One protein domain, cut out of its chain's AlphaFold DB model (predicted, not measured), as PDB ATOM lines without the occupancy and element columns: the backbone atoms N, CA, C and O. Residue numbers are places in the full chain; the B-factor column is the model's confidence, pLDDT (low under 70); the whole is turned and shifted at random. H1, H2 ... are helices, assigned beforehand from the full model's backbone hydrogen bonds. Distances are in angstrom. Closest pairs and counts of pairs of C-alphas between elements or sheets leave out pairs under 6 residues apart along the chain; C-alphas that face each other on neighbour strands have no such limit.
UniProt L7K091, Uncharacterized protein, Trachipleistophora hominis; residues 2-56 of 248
ATOM      1  N   LYS A   2     126.282 -43.491  27.443       56.47
ATOM      2  CA  LYS A   2     125.333 -42.384  27.749       56.47
ATOM      3  C   LYS A   2     123.926 -42.890  28.131       56.47
ATOM      4  O   LYS A   2     123.328 -42.344  29.054       56.47
ATOM      5  N   SER A   3     123.462 -43.973  27.502       64.88
ATOM      6  CA  SER A   3     122.202 -44.679  27.805       64.88
ATOM      7  C   SER A   3     122.152 -45.225  29.234       64.88
ATOM      8  O   SER A   3     121.163 -45.068  29.941       64.88
ATOM      9  N   ASP A   4     123.253 -45.816  29.693       70.44
ATOM     10  CA  ASP A   4     123.308 -46.518  30.982       70.44
ATOM     11  C   ASP A   4     123.278 -45.519  32.140       70.44
ATOM     12  O   ASP A   4     122.596 -45.728  33.143       70.44
ATOM     13  N   LYS A   5     123.924 -44.359  31.958       70.50
ATOM     14  CA  LYS A   5     123.844 -43.228  32.894       70.50
ATOM     15  C   LYS A   5     122.425 -42.661  32.983       70.50
ATOM     16  O   LYS A   5     121.971 -42.364  34.086       70.50
ATOM     17  N   GLN A   6     121.713 -42.552  31.857       72.69
ATOM     18  CA  GLN A   6     120.309 -42.125  31.837       72.69
ATOM     19  C   GLN A   6     119.408 -43.142  32.551       72.69
ATOM     20  O   GLN A   6     118.602 -42.750  33.391       72.69
ATOM     21  N   ASN A   7     119.611 -44.442  32.324       76.69
ATOM     22  CA  ASN A   7     118.874 -45.504  33.015       76.69
ATOM     23  C   ASN A   7     119.100 -45.480  34.535       76.69
ATOM     24  O   ASN A   7     118.143 -45.538  35.306       76.69
ATOM     25  N   ILE A   8     120.346 -45.310  34.985       77.31
ATOM     26  CA  ILE A   8     120.681 -45.197  36.415       77.31
ATOM     27  C   ILE A   8     120.022 -43.962  37.043       77.31
ATOM     28  O   ILE A   8     119.496 -44.030  38.157       77.31
ATOM     29  N   LEU A   9     120.011 -42.834  36.332       79.50
ATOM     30  CA  LEU A   9     119.410 -41.593  36.812       79.50
ATOM     31  C   LEU A   9     117.881 -41.710  36.911       79.50
ATOM     32  O   LEU A   9     117.299 -41.310  37.920       79.50
ATOM     33  N   MET A  10     117.244 -42.369  35.940       80.50
ATOM     34  CA  MET A  10     115.816 -42.694  35.980       80.50
ATOM     35  C   MET A  10     115.468 -43.638  37.138       80.50
ATOM     36  O   MET A  10     114.452 -43.446  37.806       80.50
ATOM     37  N   ILE A  11     116.313 -44.632  37.432       81.00
ATOM     38  CA  ILE A  11     116.134 -45.525  38.589       81.00
ATOM     39  C   ILE A  11     116.216 -44.733  39.900       81.00
ATOM     40  O   ILE A  11     115.381 -44.930  40.784       81.00
ATOM     41  N   ARG A  12     117.173 -43.806  40.028       78.62
ATOM     42  CA  ARG A  12     117.281 -42.932  41.208       78.62
ATOM     43  C   ARG A  12     116.039 -42.060  41.381       78.62
ATOM     44  O   ARG A  12     115.487 -42.030  42.474       78.62
ATOM     45  N   GLN A  13     115.548 -41.441  40.308       84.19
ATOM     46  CA  GLN A  13     114.317 -40.641  40.339       84.19
ATOM     47  C   GLN A  13     113.072 -41.469  40.698       84.19
ATOM     48  O   GLN A  13     112.176 -40.988  41.388       84.19
ATOM     49  N   LYS A  14     112.995 -42.730  40.257       83.31
ATOM     50  CA  LYS A  14     111.918 -43.640  40.679       83.31
ATOM     51  C   LYS A  14     112.008 -43.938  42.177       83.31
ATOM     52  O   LYS A  14     110.995 -43.867  42.865       83.31
ATOM     53  N   LYS A  15     113.211 -44.207  42.695       82.56
ATOM     54  CA  LYS A  15     113.435 -44.470  44.127       82.56
ATOM     55  C   LYS A  15     113.076 -43.270  45.011       82.56
ATOM     56  O   LYS A  15     112.441 -43.470  46.041       82.56
ATOM     57  N   THR A  16     113.414 -42.041  44.608       87.88
ATOM     58  CA  THR A  16     113.045 -40.835  45.374       87.88
ATOM     59  C   THR A  16     111.532 -40.644  45.431       87.88
ATOM     60  O   THR A  16     110.985 -40.459  46.516       87.88
ATOM     61  N   ARG A  17     110.834 -40.802  44.298       84.06
ATOM     62  CA  ARG A  17     109.365 -40.714  44.236       84.06
ATOM     63  C   ARG A  17     108.673 -41.766  45.105       84.06
ATOM     64  O   ARG A  17     107.677 -41.457  45.752       84.06
ATOM     65  N   ILE A  18     109.198 -42.992  45.142       85.44
ATOM     66  CA  ILE A  18     108.676 -44.063  46.007       85.44
ATOM     67  C   ILE A  18     108.881 -43.706  47.484       85.44
ATOM     68  O   ILE A  18     107.939 -43.780  48.266       85.44
ATOM     69  N   ALA A  19     110.070 -43.235  47.863       81.44
ATOM     70  CA  ALA A  19     110.342 -42.827  49.240       81.44
ATOM     71  C   ALA A  19     109.454 -41.650  49.692       81.44
ATOM     72  O   ALA A  19     108.951 -41.642  50.816       81.44
ATOM     73  N   GLU A  20     109.223 -40.667  48.820       84.38
ATOM     74  CA  GLU A  20     108.284 -39.565  49.065       84.38
ATOM     75  C   GLU A  20     106.842 -40.060  49.221       84.38
ATOM     76  O   GLU A  20     106.127 -39.631  50.134       84.38
ATOM     77  N   PHE A  21     106.421 -41.001  48.371       88.88
ATOM     78  CA  PHE A  21     105.114 -41.639  48.465       88.88
ATOM     79  C   PHE A  21     104.945 -42.390  49.791       88.88
ATOM     80  O   PHE A  21     103.939 -42.200  50.479       88.88
ATOM     81  N   ASP A  22     105.947 -43.155  50.216       83.81
ATOM     82  CA  ASP A  22     105.926 -43.890  51.481       83.81
ATOM     83  C   ASP A  22     105.911 -42.955  52.693       83.81
ATOM     84  O   ASP A  22     105.150 -43.179  53.640       83.81
ATOM     85  N   LYS A  23     106.683 -41.858  52.662       82.75
ATOM     86  CA  LYS A  23     106.628 -40.795  53.682       82.75
ATOM     87  C   LYS A  23     105.215 -40.209  53.778       82.75
ATOM     88  O   LYS A  23     104.660 -40.097  54.876       82.75
ATOM     89  N   LYS A  24     104.589 -39.906  52.635       88.19
ATOM     90  CA  LYS A  24     103.203 -39.414  52.563       88.19
ATOM     91  C   LYS A  24     102.207 -40.441  53.114       88.19
ATOM     92  O   LYS A  24     101.323 -40.077  53.889       88.19
ATOM     93  N   MET A  25     102.368 -41.721  52.781       83.31
ATOM     94  CA  MET A  25     101.504 -42.798  53.274       83.31
ATOM     95  C   MET A  25     101.646 -43.024  54.780       83.31
ATOM     96  O   MET A  25     100.634 -43.191  55.464       83.31
ATOM     97  N   LYS A  26     102.865 -42.964  55.328       79.62
ATOM     98  CA  LYS A  26     103.107 -43.025  56.780       79.62
ATOM     99  C   LYS A  26     102.414 -41.866  57.503       79.62
ATOM    100  O   LYS A  26     101.683 -42.109  58.464       79.62
ATOM    101  N   ARG A  27     102.534 -40.637  56.984       80.94
ATOM    102  CA  ARG A  27     101.843 -39.452  57.525       80.94
ATOM    103  C   ARG A  27     100.319 -39.616  57.507       80.94
ATOM    104  O   ARG A  27      99.659 -39.379  58.515       80.94
ATOM    105  N   ILE A  28      99.749 -40.098  56.398       80.12
ATOM    106  CA  ILE A  28      98.301 -40.347  56.282       80.12
ATOM    107  C   ILE A  28      97.835 -41.428  57.265       80.12
ATOM    108  O   ILE A  28      96.799 -41.253  57.905       80.12
ATOM    109  N   LYS A  29      98.580 -42.529  57.423       81.69
ATOM    110  CA  LYS A  29      98.252 -43.595  58.388       81.69
ATOM    111  C   LYS A  29      98.283 -43.082  59.828       81.69
ATOM    112  O   LYS A  29      97.402 -43.433  60.610       81.69
ATOM    113  N   GLN A  30      99.234 -42.211  60.168       75.56
ATOM    114  CA  GLN A  30      99.308 -41.573  61.485       75.56
ATOM    115  C   GLN A  30      98.122 -40.628  61.741       75.56
ATOM    116  O   GLN A  30      97.484 -40.737  62.788       75.56
ATOM    117  N   ILE A  31      97.750 -39.787  60.768       77.69
ATOM    118  CA  ILE A  31      96.571 -38.899  60.850       77.69
ATOM    119  C   ILE A  31      95.275 -39.717  60.931       77.69
ATOM    120  O   ILE A  31      94.371 -39.421  61.702       77.69
ATOM    121  N   LYS A  32      95.156 -40.801  60.164       76.88
ATOM    122  CA  LYS A  32      93.964 -41.660  60.207       76.88
ATOM    123  C   LYS A  32      93.963 -42.621  61.400       76.88
ATOM    124  O   LYS A  32      92.955 -43.306  61.591       76.88
ATOM    125  N   SER A  33      95.032 -42.663  62.200       80.81
ATOM    126  CA  SER A  33      95.182 -43.605  63.308       80.81
ATOM    127  C   SER A  33      94.113 -43.416  64.385       80.81
ATOM    128  O   SER A  33      93.620 -42.316  64.654       80.81
ATOM    129  N   ARG A  34      93.787 -44.515  65.071       70.25
ATOM    130  CA  ARG A  34      92.852 -44.518  66.204       70.25
ATOM    131  C   ARG A  34      93.303 -43.568  67.323       70.25
ATOM    132  O   ARG A  34      92.456 -42.940  67.952       70.25
ATOM    133  N   LYS A  35      94.620 -43.423  67.529       74.94
ATOM    134  CA  LYS A  35      95.218 -42.514  68.520       74.94
ATOM    135  C   LYS A  35      94.948 -41.047  68.165       74.94
ATOM    136  O   LYS A  35      94.451 -40.316  69.016       74.94
ATOM    137  N   TYR A  36      95.159 -40.646  66.907       78.19
ATOM    138  CA  TYR A  36      94.851 -39.288  66.435       78.19
ATOM    139  C   TYR A  36      93.357 -38.960  66.556       78.19
ATOM    140  O   TYR A  36      92.980 -37.933  67.118       78.19
ATOM    141  N   ARG A  37      92.480 -39.882  66.133       78.75
ATOM    142  CA  ARG A  37      91.020 -39.720  66.274       78.75
ATOM    143  C   ARG A  37      90.579 -39.606  67.739       78.75
ATOM    144  O   ARG A  37      89.657 -38.851  68.035       78.75
ATOM    145  N   LYS A  38      91.222 -40.341  68.656       77.88
ATOM    146  CA  LYS A  38      90.965 -40.252  70.103       77.88
ATOM    147  C   LYS A  38      91.360 -38.876  70.648       77.88
ATOM    148  O   LYS A  38      90.566 -38.283  71.367       77.88
ATOM    149  N   HIS A  39      92.517 -38.344  70.251       71.62
ATOM    150  CA  HIS A  39      92.938 -36.992  70.634       71.62
ATOM    151  C   HIS A  39      91.994 -35.908  70.105       71.62
ATOM    152  O   HIS A  39      91.597 -35.044  70.878       71.62
ATOM    153  N   LEU A  40      91.545 -35.996  68.848       74.31
ATOM    154  CA  LEU A  40      90.549 -35.060  68.308       74.31
ATOM    155  C   LEU A  40      89.228 -35.081  69.091       74.31
ATOM    156  O   LEU A  40      88.635 -34.031  69.317       74.31
ATOM    157  N   LYS A  41      88.761 -36.260  69.525       75.00
ATOM    158  CA  LYS A  41      87.550 -36.375  70.355       75.00
ATOM    159  C   LYS A  41      87.728 -35.763  71.747       75.00
ATOM    160  O   LYS A  41      86.775 -35.204  72.275       75.00
ATOM    161  N   ILE A  42      88.923 -35.877  72.329       71.19
ATOM    162  CA  ILE A  42      89.250 -35.293  73.637       71.19
ATOM    163  C   ILE A  42      89.364 -33.766  73.527       71.19
ATOM    164  O   ILE A  42      88.782 -33.065  74.342       71.19
ATOM    165  N   ALA A  43      90.021 -33.245  72.486       67.50
ATOM    166  CA  ALA A  43      90.152 -31.803  72.264       67.50
ATOM    167  C   ALA A  43      88.789 -31.115  72.070       67.50
ATOM    168  O   ALA A  43      88.519 -30.105  72.706       67.50
ATOM    169  N   ARG A  44      87.882 -31.720  71.285       68.12
ATOM    170  CA  ARG A  44      86.506 -31.213  71.116       68.12
ATOM    171  C   ARG A  44      85.700 -31.177  72.415       68.12
ATOM    172  O   ARG A  44      84.798 -30.363  72.528       68.12
ATOM    173  N   ARG A  45      85.996 -32.070  73.365       67.62
ATOM    174  CA  ARG A  45      85.354 -32.095  74.689       67.62
ATOM    175  C   ARG A  45      85.858 -30.997  75.621       67.62
ATOM    176  O   ARG A  45      85.139 -30.639  76.537       67.62
ATOM    177  N   ASN A  46      87.071 -30.498  75.398       68.38
ATOM    178  CA  ASN A  46      87.735 -29.560  76.299       68.38
ATOM    179  C   ASN A  46      87.570 -28.089  75.865       68.38
ATOM    180  O   ASN A  46      88.330 -27.259  76.351       68.38
ATOM    181  N   GLU A  47      86.663 -27.784  74.920       60.12
ATOM    182  CA  GLU A  47      86.297 -26.432  74.423       60.12
ATOM    183  C   GLU A  47      87.467 -25.488  74.079       60.12
ATOM    184  O   GLU A  47      87.319 -24.279  73.944       60.12
ATOM    185  N   THR A  48      88.654 -26.043  73.873       57.03
ATOM    186  CA  THR A  48      89.843 -25.312  73.453       57.03
ATOM    187  C   THR A  48      89.918 -25.444  71.940       57.03
ATOM    188  O   THR A  48      90.261 -26.498  71.406       57.03
ATOM    189  N   GLY A  49      89.511 -24.384  71.234       59.06
ATOM    190  CA  GLY A  49      89.485 -24.335  69.766       59.06
ATOM    191  C   GLY A  49      90.850 -24.572  69.104       59.06
ATOM    192  O   GLY A  49      90.904 -24.955  67.936       59.06
ATOM    193  N   ASP A  50      91.940 -24.445  69.862       57.00
ATOM    194  CA  ASP A  50      93.300 -24.623  69.368       57.00
ATOM    195  C   ASP A  50      93.826 -26.036  69.642       57.00
ATOM    196  O   ASP A  50      94.286 -26.384  70.735       57.00
ATOM    197  N   VAL A  51      93.810 -26.869  68.599       57.41
ATOM    198  CA  VAL A  51      94.477 -28.175  68.601       57.41
ATOM    199  C   VAL A  51      95.990 -27.944  68.594       57.41
ATOM    200  O   VAL A  51      96.607 -27.866  67.532       57.41
ATOM    201  N   LYS A  52      96.623 -27.879  69.771       62.47
ATOM    202  CA  LYS A  52      98.084 -28.016  69.872       62.47
ATOM    203  C   LYS A  52      98.453 -29.444  69.477       62.47
ATOM    204  O   LYS A  52      98.396 -30.370  70.288       62.47
ATOM    205  N   ILE A  53      98.746 -29.640  68.192       58.06
ATOM    206  CA  ILE A  53      99.314 -30.881  67.669       58.06
ATOM    207  C   ILE A  53     100.647 -31.066  68.403       58.06
ATOM    208  O   ILE A  53     101.505 -30.198  68.284       58.06
ATOM    209  N   PRO A  54     100.833 -32.139  69.185       59.12
ATOM    210  CA  PRO A  54     102.060 -32.300  69.947       59.12
ATOM    211  C   PRO A  54     103.272 -32.411  69.009       59.12
ATOM    212  O   PRO A  54     103.220 -33.145  68.019       59.12
ATOM    213  N   ASP A  55     104.357 -31.703  69.343       53.22
ATOM    214  CA  ASP A  55     105.538 -31.463  68.488       53.22
ATOM    215  C   ASP A  55     106.166 -32.735  67.890       53.22
ATOM    216  O   ASP A  55     106.750 -32.702  66.805       53.22
ATOM    217  N   PHE A  56     105.977 -33.898  68.524       55.50
ATOM    218  CA  PHE A  56     106.422 -35.193  67.994       55.50
ATOM    219  C   PHE A  56     105.755 -35.594  66.663       55.50
ATOM    220  O   PHE A  56     106.260 -36.476  65.974       55.50
TER     221      PHE A  56
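Overview. This is residues 2 to 56 of the 248 residues of an uncharacterized protein of Trachipleistophora hominis (UniProt L7K091). A long straight arm, H1, makes most of the length of a rod, and at its far end, after a tight link, the short helix H2 runs on the same way at a tilt of 45 degrees; beyond H2 the last residues, 46 to 56, fold back as a tail. The printed part has 55 residues with two named helices, H1 then H2, and no named strand: the class is all helix. It is extended, with a radius of gyration of the C-alphas of 19.5 A, and spans 63 by 18 by 14 A.

Along the chain. H1 takes residues 2 to 32, 45.1 A from C-alpha 2 at (125.333, -42.384, 27.749) to C-alpha 32. H2 takes residues 34 to 45, 16.8 A long, ending at C-alpha 45 at (85.354, -32.095, 74.689).

Arrangement. H1 and H2 are joined by a tight link of one residue, Ser 33. They are close but not clearly touching; their closest C-alphas, those of Gln 30 and Tyr 36, are 7.0 A apart. They run the same way at a steep tilt of 45 degrees. In H1 and H2 every O i to N i+4 pair is within hydrogen-bond range.

Size, cuts and confidence. The C-alphas of Lys 2 and Glu 47, the two farthest apart, are 62.9 A apart. Residues 2 to 35 and 44 to 50 stand free. The printed part has no cut. The pLDDT is under 70 at residues 2 to 3 and 43 to 56.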